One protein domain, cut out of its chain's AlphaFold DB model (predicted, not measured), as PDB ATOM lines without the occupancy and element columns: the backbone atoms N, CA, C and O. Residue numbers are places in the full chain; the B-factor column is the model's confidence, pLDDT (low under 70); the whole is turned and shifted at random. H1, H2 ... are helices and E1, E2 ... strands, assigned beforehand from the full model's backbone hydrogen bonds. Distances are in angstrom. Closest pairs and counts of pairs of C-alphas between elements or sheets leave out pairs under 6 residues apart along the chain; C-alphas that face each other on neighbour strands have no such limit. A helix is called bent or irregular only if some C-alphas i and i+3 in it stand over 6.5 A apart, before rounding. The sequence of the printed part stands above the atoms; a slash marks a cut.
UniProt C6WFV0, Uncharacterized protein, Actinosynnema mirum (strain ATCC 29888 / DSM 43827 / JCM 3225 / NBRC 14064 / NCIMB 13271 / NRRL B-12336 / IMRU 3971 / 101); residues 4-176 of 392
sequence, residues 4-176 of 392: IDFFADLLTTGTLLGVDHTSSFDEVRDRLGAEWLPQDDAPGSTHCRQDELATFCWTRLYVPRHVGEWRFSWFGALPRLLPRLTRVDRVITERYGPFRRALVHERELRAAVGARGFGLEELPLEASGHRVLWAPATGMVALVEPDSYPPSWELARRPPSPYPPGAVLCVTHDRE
ATOM      1  N   ILE A   4      43.448  40.007 -43.736       95.88
ATOM      2  CA  ILE A   4      43.952  38.872 -42.951       95.88
ATOM      3  C   ILE A   4      45.429  38.609 -43.223       95.88
ATOM      4  O   ILE A   4      46.167  38.293 -42.292       95.88
ATOM      5  N   ASP A   5      45.880  38.773 -44.468       93.56
ATOM      6  CA  ASP A   5      47.289  38.574 -44.795       93.56
ATOM      7  C   ASP A   5      48.177  39.636 -44.163       93.56
ATOM      8  O   ASP A   5      49.284  39.311 -43.749       93.56
ATOM      9  N   PHE A   6      47.679  40.868 -44.047       94.25
ATOM     10  CA  PHE A   6      48.366  41.951 -43.361       94.25
ATOM     11  C   PHE A   6      48.556  41.655 -41.867       94.25
ATOM     12  O   PHE A   6      49.679  41.717 -41.369       94.25
ATOM     13  N   PHE A   7      47.493  41.276 -41.145       95.88
ATOM     14  CA  PHE A   7      47.610  40.971 -39.710       95.88
ATOM     15  C   PHE A   7      48.406  39.697 -39.445       95.88
ATOM     16  O   PHE A   7      49.149  39.627 -38.465       95.88
ATOM     17  N   ALA A   8      48.272  38.694 -40.315       95.62
ATOM     18  CA  ALA A   8      49.071  37.488 -40.220       95.62
ATOM     19  C   ALA A   8      50.553  37.781 -40.497       95.62
ATOM     20  O   ALA A   8      51.374  37.314 -39.720       95.62
ATOM     21  N   ASP A   9      50.907  38.590 -41.509       93.81
ATOM     22  CA  ASP A   9      52.308  38.988 -41.757       93.81
ATOM     23  C   ASP A   9      52.881  39.769 -40.569       93.81
ATOM     24  O   ASP A   9      54.006  39.513 -40.138       93.81
ATOM     25  N   LEU A  10      52.081  40.659 -39.972       94.06
ATOM     26  CA  LEU A  10      52.453  41.402 -38.771       94.06
ATOM     27  C   LEU A  10      52.737  40.463 -37.585       94.06
ATOM     28  O   LEU A  10      53.766  40.618 -36.933       94.06
ATOM     29  N   LEU A  11      51.890  39.458 -37.328       94.50
ATOM     30  CA  LEU A  11      52.128  38.456 -36.278       94.50
ATOM     31  C   LEU A  11      53.326  37.553 -36.581       94.50
ATOM     32  O   LEU A  11      54.090  37.239 -35.671       94.50
ATOM     33  N   THR A  12      53.503  37.126 -37.833       93.31
ATOM     34  CA  THR A  12      54.551  36.162 -38.188       93.31
ATOM     35  C   THR A  12      55.918  36.795 -38.349       93.31
ATOM     36  O   THR A  12      56.903  36.120 -38.093       93.31
ATOM     37  N   THR A  13      56.006  38.075 -38.721       91.88
ATOM     38  CA  THR A  13      57.290  38.784 -38.873       91.88
ATOM     39  C   THR A  13      57.602  39.721 -37.710       91.88
ATOM     40  O   THR A  13      58.767  40.031 -37.463       91.88
ATOM     41  N   GLY A  14      56.590  40.197 -36.983       92.12
ATOM     42  CA  GLY A  14      56.763  41.276 -36.013       92.12
ATOM     43  C   GLY A  14      57.155  42.593 -36.672       92.12
ATOM     44  O   GLY A  14      57.854  43.389 -36.063       92.12
ATOM     45  N   THR A  15      56.779  42.809 -37.934       91.88
ATOM     46  CA  THR A  15      57.072  44.049 -38.658       91.88
ATOM     47  C   THR A  15      55.824  44.585 -39.344       91.88
ATOM     48  O   THR A  15      55.001  43.825 -39.854       91.88
ATOM     49  N   LEU A  16      55.702  45.909 -39.413       89.88
ATOM     50  CA  LEU A  16      54.820  46.573 -40.363       89.88
ATOM     51  C   LEU A  16      55.643  46.881 -41.618       89.88
ATOM     52  O   LEU A  16      56.511  47.739 -41.581       89.88
ATOM     53  N   LEU A  17      55.406  46.192 -42.737       86.06
ATOM     54  CA  LEU A  17      56.110  46.464 -44.009       86.06
ATOM     55  C   LEU A  17      57.656  46.389 -43.919       86.06
ATOM     56  O   LEU A  17      58.375  47.017 -44.708       86.06
ATOM     57  N   GLY A  18      58.177  45.584 -42.988       88.38
ATOM     58  CA  GLY A  18      59.610  45.447 -42.711       88.38
ATOM     59  C   GLY A  18      60.180  46.471 -41.721       88.38
ATOM     60  O   GLY A  18      61.392  46.462 -41.484       88.38
ATOM     61  N   VAL A  19      59.343  47.343 -41.144       89.50
ATOM     62  CA  VAL A  19      59.725  48.234 -40.041       89.50
ATOM     63  C   VAL A  19      59.162  47.760 -38.705       89.50
ATOM     64  O   VAL A  19      58.080  47.179 -38.640       89.50
ATOM     65  N   ASP A  20      59.913  47.988 -37.636       90.12
ATOM     66  CA  ASP A  20      59.573  47.577 -36.276       90.12
ATOM     67  C   ASP A  20      60.276  48.471 -35.246       90.12
ATOM     68  O   ASP A  20      60.809  49.531 -35.580       90.12
ATOM     69  N   HIS A  21      60.298  48.028 -33.989       86.50
ATOM     70  CA  HIS A  21      60.887  48.770 -32.884       86.50
ATOM     71  C   HIS A  21      62.405  48.992 -32.977       86.50
ATOM     72  O   HIS A  21      62.940  49.832 -32.256       86.50
ATOM     73  N   THR A  22      63.094  48.261 -33.855       89.00
ATOM     74  CA  THR A  22      64.541  48.388 -34.078       89.00
ATOM     75  C   THR A  22      64.887  49.318 -35.241       89.00
ATOM     76  O   THR A  22      66.068  49.619 -35.456       89.00
ATOM     77  N   SER A  23      63.876  49.763 -35.995       89.06
ATOM     78  CA  SER A  23      64.050  50.622 -37.161       89.06
ATOM     79  C   SER A  23      64.463  52.047 -36.783       89.06
ATOM     80  O   SER A  23      63.905  52.677 -35.887       89.06
ATOM     81  N   SER A  24      65.413  52.577 -37.541       85.69
ATOM     82  CA  SER A  24      65.791  53.986 -37.604       85.69
ATOM     83  C   SER A  24      64.757  54.830 -38.355       85.69
ATOM     84  O   SER A  24      63.897  54.321 -39.077       85.69
ATOM     85  N   PHE A  25      64.878  56.150 -38.224       87.25
ATOM     86  CA  PHE A  25      64.020  57.113 -38.920       87.25
ATOM     87  C   PHE A  25      64.158  57.031 -40.436       87.25
ATOM     88  O   PHE A  25      63.155  57.121 -41.139       87.25
ATOM     89  N   ASP A  26      65.376  56.832 -40.938       87.38
ATOM     90  CA  ASP A  26      65.614  56.692 -42.372       87.38
ATOM     91  C   ASP A  26      64.924  55.431 -42.910       87.38
ATOM     92  O   ASP A  26      64.192  55.506 -43.890       87.38
ATOM     93  N   GLU A  27      65.036  54.299 -42.203       88.44
ATOM     94  CA  GLU A  27      64.340  53.059 -42.574       88.44
ATOM     95  C   GLU A  27      62.809  53.231 -42.565       88.44
ATOM     96  O   GLU A  27      62.122  52.686 -43.428       88.44
ATOM     97  N   VAL A  28      62.259  53.994 -41.613       87.94
ATOM     98  CA  VAL A  28      60.815  54.273 -41.531       87.94
ATOM     99  C   VAL A  28      60.368  55.201 -42.651       87.94
ATOM    100  O   VAL A  28      59.384  54.900 -43.323       87.94
ATOM    101  N   ARG A  29      61.110  56.281 -42.909       88.69
ATOM    102  CA  ARG A  29      60.839  57.207 -44.012       88.69
ATOM    103  C   ARG A  29      60.851  56.492 -45.355       88.69
ATOM    104  O   ARG A  29      59.949  56.701 -46.155       88.69
ATOM    105  N   ASP A  30      61.843  55.639 -45.584       87.88
ATOM    106  CA  ASP A  30      62.019  54.940 -46.855       87.88
ATOM    107  C   ASP A  30      60.930  53.883 -47.102       87.88
ATOM    108  O   ASP A  30      60.637  53.546 -48.250       87.88
ATOM    109  N   ARG A  31      60.338  53.326 -46.037       86.38
ATOM    110  CA  ARG A  31      59.343  52.243 -46.129       86.38
ATOM    111  C   ARG A  31      57.902  52.701 -46.001       86.38
ATOM    112  O   ARG A  31      57.049  52.121 -46.665       86.38
ATOM    113  N   LEU A  32      57.638  53.663 -45.126       84.88
ATOM    114  CA  LEU A  32      56.292  54.137 -44.817       84.88
ATOM    115  C   LEU A  32      56.033  55.553 -45.343       84.88
ATOM    116  O   LEU A  32      54.883  55.884 -45.586       84.88
ATOM    117  N   GLY A  33      57.074  56.362 -45.552       87.00
ATOM    118  CA  GLY A  33      56.961  57.769 -45.943       87.00
ATOM    119  C   GLY A  33      57.337  58.736 -44.815       87.00
ATOM    120  O   GLY A  33      57.374  58.382 -43.635       87.00
ATOM    121  N   ALA A  34      57.656  59.984 -45.171       87.12
ATOM    122  CA  ALA A  34      58.088  61.014 -44.216       87.12
ATOM    123  C   ALA A  34      56.965  61.460 -43.259       87.12
ATOM    124  O   ALA A  34      57.233  61.929 -42.157       87.12
ATOM    125  N   GLU A  35      55.710  61.283 -43.658       85.12
ATOM    126  CA  GLU A  35      54.504  61.541 -42.872       85.12
ATOM    127  C   GLU A  35      54.336  60.605 -41.665       85.12
ATOM    128  O   GLU A  35      53.501  60.868 -40.798       85.12
ATOM    129  N   TRP A  36      55.122  59.525 -41.601       82.56
ATOM    130  CA  TRP A  36      55.173  58.604 -40.464       82.56
ATOM    131  C   TRP A  36      56.182  59.012 -39.388       82.56
ATOM    132  O   TRP A  36      56.236  58.382 -38.328       82.56
ATOM    133  N   LEU A  37      56.971  60.058 -39.641       85.06
ATOM    134  CA  LEU A  37      57.938  60.580 -38.685       85.06
ATOM    135  C   LEU A  37      57.316  61.656 -37.776       85.06
ATOM    136  O   LEU A  37      56.454  62.419 -38.224       85.06
ATOM    137  N   PRO A  38      57.773  61.763 -36.514       82.12
ATOM    138  CA  PRO A  38      57.372  62.843 -35.619       82.12
ATOM    139  C   PRO A  38      57.650  64.235 -36.193       82.12
ATOM    140  O   PRO A  38      58.692  64.462 -36.804       82.12
ATOM    141  N   GLN A  39      56.731  65.174 -35.946       76.12
ATOM    142  CA  GLN A  39      56.862  66.581 -36.361       76.12
ATOM    143  C   GLN A  39      57.159  67.557 -35.209       76.12
ATOM    144  O   GLN A  39      57.545  68.692 -35.469       76.12
ATOM    145  N   ASP A  40      56.954  67.146 -33.954       71.62
ATOM    146  CA  ASP A  40      57.150  67.986 -32.761       71.62
ATOM    147  C   ASP A  40      58.476  67.645 -32.086       71.62
ATOM    148  O   ASP A  40      58.743  66.474 -31.867       71.62
ATOM    149  N   ASP A  41      59.279  68.637 -31.707       69.62
ATOM    150  CA  ASP A  41      60.606  68.433 -31.135       69.62
ATOM    151  C   ASP A  41      60.683  68.453 -29.591       69.62
ATOM    152  O   ASP A  41      61.778  68.362 -29.024       69.62
ATOM    153  N   ALA A  42      59.559  68.550 -28.876       75.31
ATOM    154  CA  ALA A  42      59.570  68.668 -27.414       75.31
ATOM    155  C   ALA A  42      60.142  67.411 -26.698       75.31
ATOM    156  O   ALA A  42      59.646  66.300 -26.914       75.31
ATOM    157  N   PRO A  43      61.155  67.533 -25.812       72.94
ATOM    158  CA  PRO A  43      61.645  66.416 -24.996       72.94
ATOM    159  C   PRO A  43      60.548  65.810 -24.110       72.94
ATOM    160  O   PRO A  43      59.714  66.532 -23.569       72.94
ATOM    161  N   GLY A  44      60.542  64.483 -23.952       74.44
ATOM    162  CA  GLY A  44      59.509  63.769 -23.192       74.44
ATOM    163  C   GLY A  44      58.171  63.618 -23.925       74.44
ATOM    164  O   GLY A  44      57.281  62.925 -23.429       74.44
ATOM    165  N   SER A  45      58.017  64.216 -25.112       81.25
ATOM    166  CA  SER A  45      56.825  64.026 -25.934       81.25
ATOM    167  C   SER A  45      56.752  62.598 -26.473       81.25
ATOM    168  O   SER A  45      57.759  61.947 -26.766       81.25
ATOM    169  N   THR A  46      55.527  62.087 -26.589       83.31
ATOM    170  CA  THR A  46      55.245  60.867 -27.344       83.31
ATOM    171  C   THR A  46      54.442  61.253 -28.570       83.31
ATOM    172  O   THR A  46      53.358  61.819 -28.457       83.31
ATOM    173  N   HIS A  47      54.985  60.948 -29.741       84.69
ATOM    174  CA  HIS A  47      54.332  61.152 -31.018       84.69
ATOM    175  C   HIS A  47      53.797  59.820 -31.525       84.69
ATOM    176  O   HIS A  47      54.575  58.909 -31.790       84.69
ATOM    177  N   CYS A  48      52.483  59.719 -31.695       83.69
ATOM    178  CA  CYS A  48      51.837  58.554 -32.285       83.69
ATOM    179  C   CYS A  48      51.227  58.930 -33.631       83.69
ATOM    180  O   CYS A  48      50.251  59.679 -33.688       83.69
ATOM    181  N   ARG A  49      51.771  58.376 -34.714       82.50
ATOM    182  CA  ARG A  49      51.123  58.404 -36.021       82.50
ATOM    183  C   ARG A  49      50.155  57.235 -36.106       82.50
ATOM    184  O   ARG A  49      50.583  56.090 -36.026       82.50
ATOM    185  N   GLN A  50      48.873  57.527 -36.297       74.88
ATOM    186  CA  GLN A  50      47.828  56.532 -36.523       74.88
ATOM    187  C   GLN A  50      47.184  56.766 -37.898       74.88
ATOM    188  O   GLN A  50      46.596  57.819 -38.130       74.88
ATOM    189  N   ASP A  51      47.282  55.783 -38.792       71.25
ATOM    190  CA  ASP A  51      46.656  55.739 -40.131       71.25
ATOM    191  C   ASP A  51      45.251  55.100 -40.077       71.25
ATOM    192  O   ASP A  51      44.867  54.295 -40.908       71.25
ATOM    193  N   GLU A  52      44.473  55.367 -39.026       77.38
ATOM    194  CA  GLU A  52      43.197  54.681 -38.720       77.38
ATOM    195  C   GLU A  52      43.290  53.134 -38.549       77.38
ATOM    196  O   GLU A  52      42.520  52.577 -37.776       77.38
ATOM    197  N   LEU A  53      44.233  52.430 -39.184       87.94
ATOM    198  CA  LEU A  53      44.466  50.991 -39.153       87.94
ATOM    199  C   LEU A  53      45.758  50.642 -38.419       87.94
ATOM    200  O   LEU A  53      45.729  49.785 -37.544       87.94
ATOM    201  N   ALA A  54      46.880  51.257 -38.783       89.06
ATOM    202  CA  ALA A  54      48.176  51.003 -38.167       89.06
ATOM    203  C   ALA A  54      48.617  52.200 -37.329       89.06
ATOM    204  O   ALA A  54      48.302  53.347 -37.653       89.06
ATOM    205  N   THR A  55      49.360  51.929 -36.261       87.06
ATOM    206  CA  THR A  55      49.882  52.978 -35.392       87.06
ATOM    207  C   THR A  55      51.356  52.761 -35.108       87.06
ATOM    208  O   THR A  55      51.779  51.638 -34.845       87.06
ATOM    209  N   PHE A  56      52.112  53.855 -35.150       87.56
ATOM    210  CA  PHE A  56      53.529  53.943 -34.823       87.56
ATOM    211  C   PHE A  56      53.726  55.057 -33.805       87.56
ATOM    212  O   PHE A  56      53.426  56.216 -34.084       87.56
ATOM    213  N   CYS A  57      54.225  54.706 -32.627       85.69
ATOM    214  CA  CYS A  57      54.538  55.642 -31.566       85.69
ATOM    215  C   CYS A  57      56.042  55.721 -31.337       85.69
ATOM    216  O   CYS A  57      56.744  54.713 -31.226       85.69
ATOM    217  N   TRP A  58      56.497  56.956 -31.201       87.00
ATOM    218  CA  TRP A  58      57.851  57.337 -30.859       87.00
ATOM    219  C   TRP A  58      57.803  58.155 -29.583       87.00
ATOM    220  O   TRP A  58      56.920  58.990 -29.405       87.00
ATOM    221  N   THR A  59      58.754  57.945 -28.692       86.00
ATOM    222  CA  THR A  59      58.929  58.759 -27.497       86.00
ATOM    223  C   THR A  59      60.284  59.431 -27.575       86.00
ATOM    224  O   THR A  59      61.306  58.767 -27.758       86.00
ATOM    225  N   ARG A  60      60.292  60.754 -27.428       83.56
ATOM    226  CA  ARG A  60      61.528  61.515 -27.340       83.56
ATOM    227  C   ARG A  60      62.084  61.360 -25.941       83.56
ATOM    228  O   ARG A  60      61.471  61.793 -24.963       83.56
ATOM    229  N   LEU A  61      63.222  60.694 -25.839       79.69
ATOM    230  CA  LEU A  61      63.784  60.355 -24.553       79.69
ATOM    231  C   LEU A  61      64.253  61.604 -23.803       79.69
ATOM    232  O   LEU A  61      64.842  62.532 -24.358       79.69
ATOM    233  N   TYR A  62      63.982  61.582 -22.501       74.75
ATOM    234  CA  TYR A  62      64.476  62.535 -21.513       74.75
ATOM    235  C   TYR A  62      65.395  61.805 -20.522       74.75
ATOM    236  O   TYR A  62      65.275  61.938 -19.310       74.75
ATOM    237  N   VAL A  63      66.271  60.939 -21.034       70.31
ATOM    238  CA  VAL A  63      67.318  60.299 -20.222       70.31
ATOM    239  C   VAL A  63      68.662  60.897 -20.619       70.31
ATOM    240  O   VAL A  63      68.860  61.081 -21.818       70.31
ATOM    241  N   PRO A  64      69.579  61.193 -19.675       67.81
ATOM    242  CA  PRO A  64      70.827  61.920 -19.937       67.81
ATOM    243  C   PRO A  64      71.617  61.440 -21.167       67.81
ATOM    244  O   PRO A  64      72.124  62.265 -21.920       67.81
ATOM    245  N   ARG A  65      71.640  60.122 -21.407       66.06
ATOM    246  CA  ARG A  65      72.302  59.473 -22.550       66.06
ATOM    247  C   ARG A  65      71.705  59.797 -23.912       66.06
ATOM    248  O   ARG A  65      72.421  59.914 -24.896       66.06
ATOM    249  N   HIS A  66      70.387  59.888 -23.951       68.94
ATOM    250  CA  HIS A  66      69.595  59.916 -25.172       68.94
ATOM    251  C   HIS A  66      68.711  61.165 -25.198       68.94
ATOM    252  O   HIS A  66      67.615  61.135 -25.757       68.94
ATOM    253  N   VAL A  67      69.123  62.251 -24.525       75.31
ATOM    254  CA  VAL A  67      68.303  63.463 -24.437       75.31
ATOM    255  C   VAL A  67      68.026  63.961 -25.843       75.31
ATOM    256  O   VAL A  67      68.928  64.339 -26.585       75.31
ATOM    257  N   GLY A  68      66.745  63.981 -26.191       70.94
ATOM    258  CA  GLY A  68      66.296  64.439 -27.493       70.94
ATOM    259  C   GLY A  68      66.366  63.394 -28.607       70.94
ATOM    260  O   GLY A  68      65.926  63.706 -29.710       70.94
ATOM    261  N   GLU A  69      66.836  62.176 -28.336       81.56
ATOM    262  CA  GLU A  69      66.724  61.071 -29.282       81.56
ATOM    263  C   GLU A  69      65.306  60.512 -29.285       81.56
ATOM    264  O   GLU A  69      64.659  60.336 -28.248       81.56
ATOM    265  N   TRP A  70      64.828  60.188 -30.476       82.25
ATOM    266  CA  TRP A  70      63.597  59.444 -30.627       82.25
ATOM    267  C   TRP A  70      63.862  57.967 -30.452       82.25
ATOM    268  O   TRP A  70      64.645  57.373 -31.190       82.25
ATOM    269  N   ARG A  71      63.138  57.358 -29.519       80.62
ATOM    270  CA  ARG A  71      63.035  55.912 -29.456       80.62
ATOM    271  C   ARG A  71      61.651  55.466 -29.818       80.62
ATOM    272  O   ARG A  71      60.648  56.082 -29.467       80.62
ATOM    273  N   PHE A  72      61.622  54.347 -30.506       82.75
ATOM    274  CA  PHE A  72      60.399  53.640 -30.733       82.75
ATOM    275  C   PHE A  72      59.752  53.254 -29.393       82.75
ATOM    276  O   PHE A  72      60.434  52.762 -28.490       82.75
ATOM    277  N   SER A  73      58.448  53.482 -29.246       80.25
ATOM    278  CA  SER A  73      57.715  53.129 -28.026       80.25
ATOM    279  C   SER A  73      56.668  52.047 -28.241       80.25
ATOM    280  O   SER A  73      56.546  51.176 -27.378       80.25
ATOM    281  N   TRP A  74      55.934  52.070 -29.356       82.56
ATOM    282  CA  TRP A  74      54.865  51.104 -29.616       82.56
ATOM    283  C   TRP A  74      54.450  51.059 -31.094       82.56
ATOM    284  O   TRP A  74      54.392  52.102 -31.740       82.56
ATOM    285  N   PHE A  75      54.136  49.874 -31.635       88.75
ATOM    286  CA  PHE A  75      53.468  49.733 -32.940       88.75
ATOM    287  C   PHE A  75      52.498  48.577 -32.920       88.75
ATOM    288  O   PHE A  75      52.701  47.552 -32.265       88.75
ATOM    289  N   GLY A  76      51.495  48.725 -33.768       92.00
ATOM    290  CA  GLY A  76      50.587  47.659 -34.085       92.00
ATOM    291  C   GLY A  76      49.604  48.075 -35.157       92.00
ATOM    292  O   GLY A  76      49.758  49.085 -35.844       92.00
ATOM    293  N   ALA A  77      48.558  47.278 -35.256       94.00
ATOM    294  CA  ALA A  77      47.387  47.546 -36.044       94.00
ATOM    295  C   ALA A  77      46.121  47.302 -35.222       94.00
ATOM    296  O   ALA A  77      46.097  46.533 -34.261       94.00
ATOM    297  N   LEU A  78      45.043  47.960 -35.620       93.31
ATOM    298  CA  LEU A  78      43.772  48.013 -34.919       93.31
ATOM    299  C   LEU A  78      42.669  47.417 -35.814       93.31
ATOM    300  O   LEU A  78      41.850  48.170 -36.345       93.31
ATOM    301  N   PRO A  79      42.600  46.077 -35.989       94.94
ATOM    302  CA  PRO A  79      41.588  45.445 -36.842       94.94
ATOM    303  C   PRO A  79      40.143  45.830 -36.491       94.94
ATOM    304  O   PRO A  79      39.288  45.885 -37.372       94.94
ATOM    305  N   ARG A  80      39.859  46.189 -35.231       93.81
ATOM    306  CA  ARG A  80      38.542  46.705 -34.814       93.81
ATOM    307  C   ARG A  80      38.076  47.957 -35.558       93.81
ATOM    308  O   ARG A  80      36.891  48.282 -35.507       93.81
ATOM    309  N   LEU A  81      38.995  48.697 -36.179       92.31
ATOM    310  CA  LEU A  81      38.686  49.920 -36.910       92.31
ATOM    311  C   LEU A  81      38.297  49.647 -38.365       92.31
ATOM    312  O   LEU A  81      37.652  50.506 -38.958       92.31
ATOM    313  N   LEU A  82      38.555  48.444 -38.904       93.19
ATOM    314  CA  LEU A  82      38.256  48.065 -40.296       93.19
ATOM    315  C   LEU A  82      36.848  48.437 -40.781       93.19
ATOM    316  O   LEU A  82      36.757  48.998 -41.872       93.19
ATOM    317  N   PRO A  83      35.756  48.201 -40.020       92.94
ATOM    318  CA  PRO A  83      34.411  48.556 -40.480       92.94
ATOM    319  C   PRO A  83      34.178  50.061 -40.639       92.94
ATOM    320  O   PRO A  83      33.212  50.472 -41.274       92.94
ATOM    321  N   ARG A  84      35.034  50.887 -40.030       91.00
ATOM    322  CA  ARG A  84      34.933  52.350 -40.008       91.00
ATOM    323  C   ARG A  84      35.991  53.030 -40.871       91.00
ATOM    324  O   ARG A  84      35.922  54.245 -41.026       91.00
ATOM    325  N   LEU A  85      36.942  52.275 -41.423       88.56
ATOM    326  CA  LEU A  85      38.010  52.843 -42.237       88.56
ATOM    327  C   LEU A  85      37.443  53.454 -43.507       88.56
ATOM    328  O   LEU A  85      36.817  52.779 -44.334       88.56
ATOM    329  N   THR A  86      37.735  54.734 -43.694       84.62
ATOM    330  CA  THR A  86      37.414  55.425 -44.943       84.62
ATOM    331  C   THR A  86      38.475  55.123 -45.997       84.62
ATOM    332  O   THR A  86      38.150  54.881 -47.165       84.62
ATOM    333  N   ARG A  87      39.733  55.031 -45.561       83.94
ATOM    334  CA  ARG A  87      40.907  54.744 -46.376       83.94
ATOM    335  C   ARG A  87      41.923  53.946 -45.554       83.94
ATOM    336  O   ARG A  87      41.915  53.993 -44.334       83.94
ATOM    337  N   VAL A  88      42.764  53.196 -46.251       84.06
ATOM    338  CA  VAL A  88      43.990  52.593 -45.717       84.06
ATOM    339  C   VAL A  88      45.148  53.225 -46.483       84.06
ATOM    340  O   VAL A  88      44.967  53.545 -47.669       84.06
ATOM    341  N   ASP A  89      46.306  53.419 -45.846       85.38
ATOM    342  CA  ASP A  89      47.479  53.957 -46.532       85.38
ATOM    343  C   ASP A  89      47.748  53.219 -47.858       85.38
ATOM    344  O   ASP A  89      47.566  51.999 -48.012       85.38
ATOM    345  N   ARG A  90      48.169  54.000 -48.855       85.81
ATOM    346  CA  ARG A  90      48.495  53.508 -50.187       85.81
ATOM    347  C   ARG A  90      49.573  52.427 -50.120       85.81
ATOM    348  O   ARG A  90      49.429  51.414 -50.793       85.81
ATOM    349  N   VAL A  91      50.593  52.588 -49.279       85.31
ATOM    350  CA  VAL A  91      51.693  51.618 -49.196       85.31
ATOM    351  C   VAL A  91      51.226  50.255 -48.663       85.31
ATOM    352  O   VAL A  91      51.679  49.204 -49.120       85.31
ATOM    353  N   ILE A  92      50.258  50.249 -47.740       87.56
ATOM    354  CA  ILE A  92      49.663  49.019 -47.201       87.56
ATOM    355  C   ILE A  92      48.768  48.364 -48.262       87.56
ATOM    356  O   ILE A  92      48.868  47.160 -48.501       87.56
ATOM    357  N   THR A  93      47.919  49.146 -48.932       88.62
ATOM    358  CA  THR A  93      47.004  48.623 -49.964       88.62
ATOM    359  C   THR A  93      47.723  48.139 -51.222       88.62
ATOM    360  O   THR A  93      47.296  47.147 -51.806       88.62
ATOM    361  N   GLU A  94      48.838  48.757 -51.615       88.50
ATOM    362  CA  GLU A  94      49.671  48.287 -52.728       88.50
ATOM    363  C   GLU A  94      50.285  46.908 -52.449       88.50
ATOM    364  O   GLU A  94      50.362  46.082 -53.358       88.50
ATOM    365  N   ARG A  95      50.674  46.619 -51.198       87.12
ATOM    366  CA  ARG A  95      51.248  45.313 -50.829       87.12
ATOM    367  C   ARG A  95      50.193  44.242 -50.571       87.12
ATOM    368  O   ARG A  95      50.377  43.100 -50.984       87.12
ATOM    369  N   TYR A  96      49.122  44.573 -49.852       90.38
ATOM    370  CA  TYR A  96      48.156  43.577 -49.372       90.38
ATOM    371  C   TYR A  96      46.851  43.547 -50.153       90.38
ATOM    372  O   TYR A  96      46.064  42.631 -49.946       90.38
ATOM    373  N   GLY A  97      46.622  44.481 -51.072       90.75
ATOM    374  CA  GLY A  97      45.355  44.610 -51.776       90.75
ATOM    375  C   GLY A  97      44.266  45.285 -50.930       90.75
ATOM    376  O   GLY A  97      44.540  45.866 -49.874       90.75
ATOM    377  N   PRO A  98      43.008  45.259 -51.407       90.12
ATOM    378  CA  PRO A  98      41.894  45.914 -50.734       90.12
ATOM    379  C   PRO A  98      41.489  45.192 -49.440       90.12
ATOM    380  O   PRO A  98      41.477  43.964 -49.356       90.12
ATOM    381  N   PHE A  99      41.097  45.975 -48.435       92.12
ATOM    382  CA  PHE A  99      40.641  45.484 -47.134       92.12
ATOM    383  C   PHE A  99      39.119  45.300 -47.136       92.12
ATOM    384  O   PHE A  99      38.392  46.136 -47.675       92.12
ATOM    385  N   ARG A 100      38.615  44.228 -46.505       91.75
ATOM    386  CA  ARG A 100      37.201  43.808 -46.600       91.75
ATOM    387  C   ARG A 100      36.222  44.706 -45.826       91.75
ATOM    388  O   ARG A 100      35.019  44.492 -45.916       91.75
ATOM    389  N   ARG A 101      36.722  45.696 -45.068       91.00
ATOM    390  CA  ARG A 101      35.945  46.578 -44.166       91.00
ATOM    391  C   ARG A 101      35.019  45.803 -43.215       91.00
ATOM    392  O   ARG A 101      33.913  46.234 -42.907       91.00
ATOM    393  N   ALA A 102      35.483  44.653 -42.745       94.12
ATOM    394  CA  ALA A 102      34.781  43.799 -41.797       94.12
ATOM    395  C   ALA A 102      35.665  43.544 -40.573       94.12
ATOM    396  O   ALA A 102      36.881  43.726 -40.634       94.12
ATOM    397  N   LEU A 103      35.060  43.137 -39.457       96.44
ATOM    398  CA  LEU A 103      35.826  42.710 -38.289       96.44
ATOM    399  C   LEU A 103      36.617  41.441 -38.620       96.44
ATOM    400  O   LEU A 103      36.098  40.526 -39.257       96.44
ATOM    401  N   VAL A 104      37.856  41.378 -38.140       97.00
ATOM    402  CA  VAL A 104      38.669  40.161 -38.202       97.00
ATOM    403  C   VAL A 104      38.295  39.256 -37.042       97.00
ATOM    404  O   VAL A 104      38.282  39.695 -35.892       97.00
ATOM    405  N   HIS A 105      38.028  37.990 -37.341       97.56
ATOM    406  CA  HIS A 105      37.745  36.971 -36.337       97.56
ATOM    407  C   HIS A 105      38.998  36.139 -36.031       97.56
ATOM    408  O   HIS A 105      39.766  35.800 -36.935       97.56
ATOM    409  N   GLU A 106      39.194  35.741 -34.771       97.25
ATOM    410  CA  GLU A 106      40.396  35.016 -34.337       97.25
ATOM    411  C   GLU A 106      40.621  33.701 -35.094       97.25
ATOM    412  O   GLU A 106      41.757  33.323 -35.361       97.25
ATOM    413  N   ARG A 107      39.543  33.014 -35.490       97.44
ATOM    414  CA  ARG A 107      39.615  31.772 -36.277       97.44
ATOM    415  C   ARG A 107      40.264  32.001 -37.641       97.44
ATOM    416  O   ARG A 107      41.108  31.204 -38.040       97.44
ATOM    417  N   GLU A 108      39.905  33.088 -38.326       97.62
ATOM    418  CA  GLU A 108      40.509  33.455 -39.614       97.62
ATOM    419  C   GLU A 108      41.989  33.794 -39.431       97.62
ATOM    420  O   GLU A 108      42.838  33.319 -40.184       97.62
ATOM    421  N   LEU A 109      42.301  34.562 -38.383       98.00
ATOM    422  CA  LEU A 109      43.667  34.958 -38.059       98.00
ATOM    423  C   LEU A 109      44.550  33.744 -37.736       98.00
ATOM    424  O   LEU A 109      45.615  33.586 -38.328       98.00
ATOM    425  N   ARG A 110      44.089  32.844 -36.859       97.88
ATOM    426  CA  ARG A 110      44.788  31.595 -36.513       97.88
ATOM    427  C   ARG A 110      45.004  30.713 -37.739       97.88
ATOM    428  O   ARG A 110      46.109  30.212 -37.923       97.88
ATOM    429  N   ALA A 111      43.991  30.550 -38.593       97.31
ATOM    430  CA  ALA A 111      44.119  29.771 -39.823       97.31
ATOM    431  C   ALA A 111      45.165  30.373 -40.775       97.31
ATOM    432  O   ALA A 111      45.999  29.651 -41.316       97.31
ATOM    433  N   ALA A 112      45.170  31.697 -40.938       96.56
ATOM    434  CA  ALA A 112      46.126  32.387 -41.796       96.56
ATOM    435  C   ALA A 112      47.564  32.337 -41.258       96.56
ATOM    436  O   ALA A 112      48.506  32.201 -42.042       96.56
ATOM    437  N   VAL A 113      47.751  32.429 -39.941       96.44
ATOM    438  CA  VAL A 113      49.060  32.255 -39.291       96.44
ATOM    439  C   VAL A 113      49.524  30.795 -39.402       96.44
ATOM    440  O   VAL A 113      50.650  30.538 -39.828       96.44
ATOM    441  N   GLY A 114      48.629  29.831 -39.171       96.06
ATOM    442  CA  GLY A 114      48.904  28.399 -39.327       96.06
ATOM    443  C   GLY A 114      49.275  28.002 -40.759       96.06
ATOM    444  O   GLY A 114      50.221  27.250 -40.965       96.06
ATOM    445  N   ALA A 115      48.617  28.580 -41.768       93.88
ATOM    446  CA  ALA A 115      48.957  28.375 -43.180       93.88
ATOM    447  C   ALA A 115      50.359  28.898 -43.553       93.88
ATOM    448  O   ALA A 115      50.917  28.513 -44.580       93.88
ATOM    449  N   ARG A 116      50.945  29.779 -42.730       90.94
ATOM    450  CA  ARG A 116      52.337  30.241 -42.858       90.94
ATOM    451  C   ARG A 116      53.325  29.348 -42.097       90.94
ATOM    452  O   ARG A 116      54.521  29.601 -42.177       90.94
ATOM    453  N   GLY A 117      52.842  28.324 -41.391       93.19
ATOM    454  CA  GLY A 117      53.647  27.428 -40.565       93.19
ATOM    455  C   GLY A 117      53.959  27.975 -39.173       93.19
ATOM    456  O   GLY A 117      54.941  27.534 -38.592       93.19
ATOM    457  N   PHE A 118      53.167  28.931 -38.671       94.38
ATOM    458  CA  PHE A 118      53.361  29.550 -37.359       94.38
ATOM    459  C   PHE A 118      52.260  29.157 -36.371       94.38
ATOM    460  O   PHE A 118      51.092  29.013 -36.746       94.38
ATOM    461  N   GLY A 119      52.621  29.042 -35.093       93.06
ATOM    462  CA  GLY A 119      51.683  28.871 -33.980       93.06
ATOM    463  C   GLY A 119      51.307  30.181 -33.276       93.06
ATOM    464  O   GLY A 119      52.121  31.099 -33.175       93.06
ATOM    465  N   LEU A 120      50.077  30.243 -32.747       94.62
ATOM    466  CA  LEU A 120      49.654  31.249 -31.765       94.62
ATOM    467  C   LEU A 120      49.265  30.560 -30.457       94.62
ATOM    468  O   LEU A 120      48.358  29.719 -30.441       94.62
ATOM    469  N   GLU A 121      49.908  30.960 -29.369       93.44
ATOM    470  CA  GLU A 121      49.607  30.505 -28.014       93.44
ATOM    471  C   GLU A 121      48.579  31.430 -27.371       93.44
ATOM    472  O   GLU A 121      48.628  32.641 -27.548       93.44
ATOM    473  N   GLU A 122      47.641  30.877 -26.611       92.44
ATOM    474  CA  GLU A 122      46.780  31.701 -25.770       92.44
ATOM    475  C   GLU A 122      47.441  31.888 -24.408       92.44
ATOM    476  O   GLU A 122      47.816  30.913 -23.755       92.44
ATOM    477  N   LEU A 123      47.621  33.141 -24.002       87.50
ATOM    478  CA  LEU A 123      48.183  33.476 -22.700       87.50
ATOM    479  C   LEU A 123      47.077  33.558 -21.640       87.50
ATOM    480  O   LEU A 123      45.912  33.777 -21.987       87.50
ATOM    481  N   PRO A 124      47.422  33.400 -20.344       81.44
ATOM    482  CA  PRO A 124      46.471  33.608 -19.260       81.44
ATOM    483  C   PRO A 124      45.756  34.955 -19.403       81.44
ATOM    484  O   PRO A 124      46.382  35.951 -19.772       81.44
ATOM    485  N   LEU A 125      44.452  34.970 -19.116       68.75
ATOM    486  CA  LEU A 125      43.605  36.145 -19.311       68.75
ATOM    487  C   LEU A 125      44.207  37.372 -18.612       68.75
ATOM    488  O   LEU A 125      44.538  37.332 -17.423       68.75
ATOM    489  N   GLU A 126      44.334  38.475 -19.343       67.00
ATOM    490  CA  GLU A 126      44.796  39.723 -18.757       67.00
ATOM    491  C   GLU A 126      43.769  40.290 -17.768       67.00
ATOM    492  O   GLU A 126      42.559  40.121 -17.920       67.00
ATOM    493  N   ALA A 127      44.242  41.114 -16.826       59.91
ATOM    494  CA  ALA A 127      43.373  41.997 -16.040       59.91
ATOM    495  C   ALA A 127      42.497  42.923 -16.912       59.91
ATOM    496  O   ALA A 127      41.451  43.379 -16.462       59.91
ATOM    497  N   SER A 128      42.888  43.172 -18.169       67.25
ATOM    498  CA  SER A 128      42.082  43.922 -19.137       67.25
ATOM    499  C   SER A 128      40.760  43.226 -19.496       67.25
ATOM    500  O   SER A 128      39.860  43.881 -20.029       67.25
ATOM    501  N   GLY A 129      40.637  41.929 -19.190       77.25
ATOM    502  CA  GLY A 129      39.492  41.083 -19.507       77.25
ATOM    503  C   GLY A 129      39.535  40.486 -20.914       77.25
ATOM    504  O   GLY A 129      38.693  39.652 -21.225       77.25
ATOM    505  N   HIS A 130      40.497  40.876 -21.755       87.12
ATOM    506  CA  HIS A 130      40.635  40.341 -23.107       87.12
ATOM    507  C   HIS A 130      41.432  39.034 -23.128       87.12
ATOM    508  O   HIS A 130      42.329  38.808 -22.310       87.12
ATOM    509  N   ARG A 131      41.123  38.181 -24.110       91.25
ATOM    510  CA  ARG A 131      41.968  37.036 -24.458       91.25
ATOM    511  C   ARG A 131      43.183  37.545 -25.227       91.25
ATOM    512  O   ARG A 131      43.063  38.473 -26.029       91.25
ATOM    513  N   VAL A 132      44.344  36.937 -25.003       91.69
ATOM    514  CA  VAL A 132      45.588  37.335 -25.667       91.69
ATOM    515  C   VAL A 132      46.156  36.157 -26.437       91.69
ATOM    516  O   VAL A 132      46.503  35.133 -25.853       91.69
ATOM    517  N   LEU A 133      46.263  36.318 -27.755       94.19
ATOM    518  CA  LEU A 133      46.957  35.377 -28.624       94.19
ATOM    519  C   LEU A 133      48.376  35.879 -28.853       94.19
ATOM    520  O   LEU A 133      48.566  36.936 -29.442       94.19
ATOM    521  N   TRP A 134      49.370  35.135 -28.409       93.69
ATOM    522  CA  TRP A 134      50.777  35.479 -28.519       93.69
ATOM    523  C   TRP A 134      51.450  34.674 -29.625       93.69
ATOM    524  O   TRP A 134      51.202  33.479 -29.772       93.69
ATOM    525  N   ALA A 135      52.303  35.337 -30.400       92.62
ATOM    526  CA  ALA A 135      53.179  34.739 -31.395       92.62
ATOM    527  C   ALA A 135      54.593  34.603 -30.795       92.62
ATOM    528  O   ALA A 135      55.350  35.581 -30.802       92.62
ATOM    529  N   PRO A 136      54.997  33.408 -30.313       87.81
ATOM    530  CA  PRO A 136      56.284  33.230 -29.636       87.81
ATOM    531  C   PRO A 136      57.479  33.604 -30.511       87.81
ATOM    532  O   PRO A 136      58.518  34.031 -30.019       87.81
ATOM    533  N   ALA A 137      57.327  33.452 -31.829       86.69
ATOM    534  CA  ALA A 137      58.394  33.699 -32.781       86.69
ATOM    535  C   ALA A 137      58.795  35.177 -32.913       86.69
ATOM    536  O   ALA A 137      59.916  35.472 -33.323       86.69
ATOM    537  N   THR A 138      57.878  36.091 -32.605       87.62
ATOM    538  CA  THR A 138      58.037  37.528 -32.866       87.62
ATOM    539  C   THR A 138      57.773  38.397 -31.647       87.62
ATOM    540  O   THR A 138      58.060  39.587 -31.696       87.62
ATOM    541  N   GLY A 139      57.196  37.838 -30.578       87.19
ATOM    542  CA  GLY A 139      56.742  38.608 -29.421       87.19
ATOM    543  C   GLY A 139      55.431  39.362 -29.651       87.19
ATOM    544  O   GLY A 139      54.947  40.033 -28.743       87.19
ATOM    545  N   MET A 140      54.837  39.262 -30.841       91.81
ATOM    546  CA  MET A 140      53.597  39.964 -31.157       91.81
ATOM    547  C   MET A 140      52.411  39.349 -30.426       91.81
ATOM    548  O   MET A 140      52.352  38.140 -30.203       91.81
ATOM    549  N   VAL A 141      51.424  40.180 -30.115       93.06
ATOM    550  CA  VAL A 141      50.177  39.764 -29.481       93.06
ATOM    551  C   VAL A 141      48.972  40.246 -30.273       93.06
ATOM    552  O   VAL A 141      48.990  41.322 -30.868       93.06
ATOM    553  N   ALA A 142      47.901  39.464 -30.256       94.75
ATOM    554  CA  ALA A 142      46.584  39.863 -30.705       94.75
ATOM    555  C   ALA A 142      45.616  39.851 -29.519       94.75
ATOM    556  O   ALA A 142      45.455  38.831 -28.851       94.75
ATOM    557  N   LEU A 143      44.966  40.986 -29.269       93.44
ATOM    558  CA  LEU A 143      43.910  41.103 -28.266       93.44
ATOM    559  C   LEU A 143      42.586  40.677 -28.893       93.44
ATOM    560  O   LEU A 143      42.211  41.197 -29.947       93.44
ATOM    561  N   VAL A 144      41.888  39.753 -28.247       94.94
ATOM    562  CA  VAL A 144      40.653  39.142 -28.741       94.94
ATOM    563  C   VAL A 144      39.532  39.348 -27.729       94.94
ATOM    564  O   VAL A 144      39.715  39.187 -26.519       94.94
ATOM    565  N   GLU A 145      38.362  39.718 -28.237       93.94
ATOM    566  CA  GLU A 145      37.140  39.840 -27.448       93.94
ATOM    567  C   GLU A 145      36.758  38.472 -26.842       93.94
ATOM    568  O   GLU A 145      36.639  37.493 -27.590       93.94
ATOM    569  N   PRO A 146      36.598  38.361 -25.510       90.62
ATOM    570  CA  PRO A 146      36.254  37.098 -24.864       90.62
ATOM    571  C   PRO A 146      34.788  36.704 -25.109       90.62
ATOM    572  O   PRO A 146      33.940  37.547 -25.389       90.62
ATOM    573  N   ASP A 147      34.469  35.422 -24.916       86.25
ATOM    574  CA  ASP A 147      33.077  34.936 -24.915       86.25
ATOM    575  C   ASP A 147      32.284  35.457 -23.714       86.25
ATOM    576  O   ASP A 147      31.084  35.716 -23.795       86.25
ATOM    577  N   SER A 148      32.965  35.621 -22.581       80.88
ATOM    578  CA  SER A 148      32.422  36.278 -21.400       80.88
ATOM    579  C   SER A 148      33.542  36.936 -20.603       80.88
ATOM    580  O   SER A 148      34.662  36.428 -20.530       80.88
ATOM    581  N   TYR A 149      33.237  38.084 -20.005       78.12
ATOM    582  CA  TYR A 149      34.149  38.733 -19.075       78.12
ATOM    583  C   TYR A 149      34.098  38.003 -17.729       78.12
ATOM    584  O   TYR A 149      33.000  37.707 -17.247       78.12
ATOM    585  N   PRO A 150      35.248  37.728 -17.088       71.19
ATOM    586  CA  PRO A 150      35.239  37.173 -15.746       71.19
ATOM    587  C   PRO A 150      34.513  38.137 -14.795       71.19
ATOM    588  O   PRO A 150      34.629  39.359 -14.952       71.19
ATOM    589  N   PRO A 151      33.783  37.615 -13.794       64.25
ATOM    590  CA  PRO A 151      33.103  38.435 -12.804       64.25
ATOM    591  C   PRO A 151      34.148  39.138 -11.931       64.25
ATOM    592  O   PRO A 151      34.578  38.626 -10.901       64.25
ATOM    593  N   SER A 152      34.586  40.319 -12.356       69.94
ATOM    594  CA  SER A 152      35.420  41.216 -11.563       69.94
ATOM    595  C   SER A 152      34.694  42.538 -11.361       69.94
ATOM    596  O   SER A 152      33.959  43.015 -12.228       69.94
ATOM    597  N   TRP A 153      34.890  43.135 -10.190       55.12
ATOM    598  CA  TRP A 153      34.235  44.387  -9.819       55.12
ATOM    599  C   TRP A 153      34.665  45.565 -10.715       55.12
ATOM    600  O   TRP A 153      33.877  46.488 -10.919       55.12
ATOM    601  N   GLU A 154      35.874  45.518 -11.289       64.81
ATOM    602  CA  GLU A 154      36.370  46.507 -12.259       64.81
ATOM    603  C   GLU A 154      35.677  46.367 -13.621       64.81
ATOM    604  O   GLU A 154      35.274  47.368 -14.218       64.81
ATOM    605  N   LEU A 155      35.466  45.133 -14.092       66.19
ATOM    606  CA  LEU A 155      34.781  44.867 -15.361       66.19
ATOM    607  C   LEU A 155      33.262  45.049 -15.254       66.19
ATOM    608  O   LEU A 155      32.641  45.453 -16.230       66.19
ATOM    609  N   ALA A 156      32.666  44.855 -14.073       65.31
ATOM    610  CA  ALA A 156      31.234  45.073 -13.841       65.31
ATOM    611  C   ALA A 156      30.786  46.530 -14.072       65.31
ATOM    612  O   ALA A 156      29.600  46.790 -14.267       65.31
ATOM    613  N   ARG A 157      31.724  47.489 -14.051       74.56
ATOM    614  CA  ARG A 157      31.463  48.904 -14.361       74.56
ATOM    615  C   ARG A 157      31.692  49.256 -15.829       74.56
ATOM    616  O   ARG A 157      31.349  50.368 -16.234       74.56
ATOM    617  N   ARG A 158      32.291  48.362 -16.621       73.25
ATOM    618  CA  ARG A 158      32.477  48.615 -18.048       73.25
ATOM    619  C   ARG A 158      31.151  48.407 -18.776       73.25
ATOM    620  O   ARG A 158      30.469  47.414 -18.524       73.25
ATOM    621  N   PRO A 159      30.784  49.312 -19.699       77.31
ATOM    622  CA  PRO A 159      29.713  49.009 -20.631       77.31
ATOM    623  C   PRO A 159      30.073  47.731 -21.405       77.31
ATOM    624  O   PRO A 159      31.262  47.488 -21.647       77.31
ATOM    625  N   PRO A 160      29.076  46.915 -21.788       78.81
ATOM    626  CA  PRO A 160      29.324  45.734 -22.600       78.81
ATOM    627  C   PRO A 160      30.105  46.126 -23.855       78.81
ATOM    628  O   PRO A 160      29.826  47.160 -24.474       78.81
ATOM    629  N   SER A 161      31.107  45.317 -24.200       85.88
ATOM    630  CA  SER A 161      31.894  45.551 -25.407       85.88
ATOM    631  C   SER A 161      30.962  45.567 -26.621       85.88
ATOM    632  O   SER A 161      30.103  44.690 -26.743       85.88
ATOM    633  N   PRO A 162      31.099  46.542 -27.537       89.88
ATOM    634  CA  PRO A 162      30.299  46.575 -28.756       89.88
ATOM    635  C   PRO A 162      30.765  45.535 -29.787       89.88
ATOM    636  O   PRO A 162      30.189  45.455 -30.872       89.88
ATOM    637  N   TYR A 163      31.838  44.795 -29.498       93.38
ATOM    638  CA  TYR A 163      32.416  43.807 -30.396       93.38
ATOM    639  C   TYR A 163      31.880  42.406 -30.079       93.38
ATOM    640  O   TYR A 163      31.701  42.071 -28.908       93.38
ATOM    641  N   PRO A 164      31.611  41.577 -31.102       94.62
ATOM    642  CA  PRO A 164      31.220  40.195 -30.879       94.62
ATOM    643  C   PRO A 164      32.405  39.379 -30.333       94.62
ATOM    644  O   PRO A 164      33.556  39.687 -30.669       94.62
ATOM    645  N   PRO A 165      32.145  38.307 -29.561       95.00
ATOM    646  CA  PRO A 165      33.177  37.366 -29.148       95.00
ATOM    647  C   PRO A 165      34.038  36.872 -30.311       95.00
ATOM    648  O   PRO A 165      33.551  36.676 -31.427       95.00
ATOM    649  N   GLY A 166      35.333  36.698 -30.055       95.56
ATOM    650  CA  GLY A 166      36.303  36.277 -31.063       95.56
ATOM    651  C   GLY A 166      36.750  37.384 -32.025       95.56
ATOM    652  O   GLY A 166      37.624  37.137 -32.861       95.56
ATOM    653  N   ALA A 167      36.213  38.606 -31.923       97.25
ATOM    654  CA  ALA A 167      36.710  39.747 -32.687       97.25
ATOM    655  C   ALA A 167      38.134  40.126 -32.254       97.25
ATOM    656  O   ALA A 167      38.421  40.292 -31.069       97.25
ATOM    657  N   VAL A 168      39.025  40.315 -33.226       96.88
ATOM    658  CA  VAL A 168      40.399  40.764 -32.984       96.88
ATOM    659  C   VAL A 168      40.416  42.285 -32.883       96.88
ATOM    660  O   VAL A 168      40.101  43.006 -33.832       96.88
ATOM    661  N   LEU A 169      40.795  42.785 -31.713       94.25
ATOM    662  CA  LEU A 169      40.710  44.197 -31.370       94.25
ATOM    663  C   LEU A 169      41.981  44.965 -31.717       94.25
ATOM    664  O   LEU A 169      41.921  46.138 -32.090       94.25
ATOM    665  N   CYS A 170      43.128  44.321 -31.543       93.62
ATOM    666  CA  CYS A 170      44.455  44.900 -31.701       93.62
ATOM    667  C   CYS A 170      45.431  43.786 -32.073       93.62
ATOM    668  O   CYS A 170      45.301  42.684 -31.548       93.62
ATOM    669  N   VAL A 171      46.405  44.076 -32.927       94.81
ATOM    670  CA  VAL A 171      47.589  43.246 -33.162       94.81
ATOM    671  C   VAL A 171      48.793  44.132 -32.928       94.81
ATOM    672  O   VAL A 171      48.946  45.133 -33.614       94.81
ATOM    673  N   THR A 172      49.633  43.817 -31.960       91.62
ATOM    674  CA  THR A 172      50.643  44.757 -31.494       91.62
ATOM    675  C   THR A 172      51.889  44.066 -30.990       91.62
ATOM    676  O   THR A 172      51.837  42.939 -30.514       91.62
ATOM    677  N   HIS A 173      53.005  44.779 -31.054       85.50
ATOM    678  CA  HIS A 173      54.160  44.462 -30.234       85.50
ATOM    679  C   HIS A 173      53.958  45.130 -28.877       85.50
ATOM    680  O   HIS A 173      53.688  46.334 -28.826       85.50
ATOM    681  N   ASP A 174      54.035  44.385 -27.780       68.94
ATOM    682  CA  ASP A 174      54.064  45.030 -26.468       68.94
ATOM    683  C   ASP A 174      55.406  45.773 -26.308       68.94
ATOM    684  O   ASP A 174      56.431  45.402 -26.881       68.94
ATOM    685  N   ARG A 175      55.425  46.833 -25.505       58.75
ATOM    686  CA  ARG A 175      56.641  47.483 -25.006       58.75
ATOM    687  C   ARG A 175      57.527  46.516 -24.205       58.75
ATOM    688  O   ARG A 175      58.708  46.798 -23.998       58.75
ATOM    689  N   GLU A 176      56.958  45.411 -23.725       59.66
ATOM    690  CA  GLU A 176      57.681  44.287 -23.111       59.66
ATOM    691  C   GLU A 176      58.260  43.292 -24.136       59.66
ATOM    692  O   GLU A 176      59.085  42.457 -23.781       59.66
TER     693      GLU A 176
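AT A GLANCE: This is residues 4 to 176 of the 392 residues of an uncharacterized protein of Actinosynnema mirum (strain ATCC 29888 / DSM 43827 / JCM 3225 / NBRC 14064 / NCIMB 13271 / NRRL B-12336 / IMRU 3971 / 101) (UniProt C6WFV0). One strongly twisted wall of seven strands has two helices, H1 and H5, packed over one face, H1 over strands E7 and E6 and H5 over E6 and E5, and the two helices touch at a steep angle. H4 lies close to H1, H2 lies off the sheet, H3 grazes it near E7, and residues 145 to 167 form a long loop reaching far from the centre. The printed part has 173 residues with five named helices and seven named strands, in the order H1 H2 E1 E2 E3 H3 H4 H5 E4 E5 E6 E7; the antiparallel sheet runs E1 E2 E3 E7 E6 E5 E4. The class is mixed, with under half of the residues, 79, in named elements. The whole is compact, radius of gyration of the C-alphas 17.0 A, and spans 45 by 40 by 32 A.

HOW THE PARTS SIT: The sheet holds two meanders, each strand the antiparallel neighbour of the one before: E1, residues 46 to 50, E2, 54 to 60, and E3, 70 to 77; then E4, 121 to 123, E5, 131 to 135, E6, 140 to 144, and E7, 168 to 173. E3 and E7 are antiparallel neighbours, with N 77 and O 171 within hydrogen-bond range at 2.7 A. In the hairpin of E6 and E7, N 143 and O 170 are 2.9 A apart. H1, residues 4 to 13, and H5, residues 106 to 114, are on the same face of the sheet, making two layers, helices on one face of a sheet. Their heights over the sheet are 9.3 A and 10.1 A. They touch at a steep tilt of 54 degrees, the same way; their closest C-alphas, those of Ala 8 and Val 113, are 5.3 A apart. H3, residues 79 to 84, only grazes the sheet with residues 79 to 81. H4, residues 90 to 96, is close to H1 but not clearly touching, the closest C-alphas, of Phe 6 and Tyr 96, being 6.2 A apart. H2, residues 25 to 32, is only just not on the sheet, with 4 pairs of C-alphas within 10 A. In H1, H2, H4 and H5 every O i to N i+4 pair is within hydrogen-bond range; H3 has 0 of 2, and 2 of 3 O i to N i+3 pairs.

IN THESE COORDINATES: E3 is 20.8 A long, E2 20.1 A, E7 14.5 A and H1 13.9 A. H1 begins at C-alpha 4 (43.952, 38.872, -42.951), and E7 ends at C-alpha 173 (54.160, 44.462, -30.234). H3 is irregular: C-alphas 80 and 83 are 7.3 A apart.

THE WHOLE: The C-alphas farthest apart, of Asp 30 and Pro 151, are 47.6 A apart. The printed part has no cut. The long links are H1 to H2, H2 to E1 and E6 to E7. Mean pLDDT of the printed part is 85.9; residues 41, 64 to 66, 125 to 128, 151 to 156 and 174 to 176 are under 70.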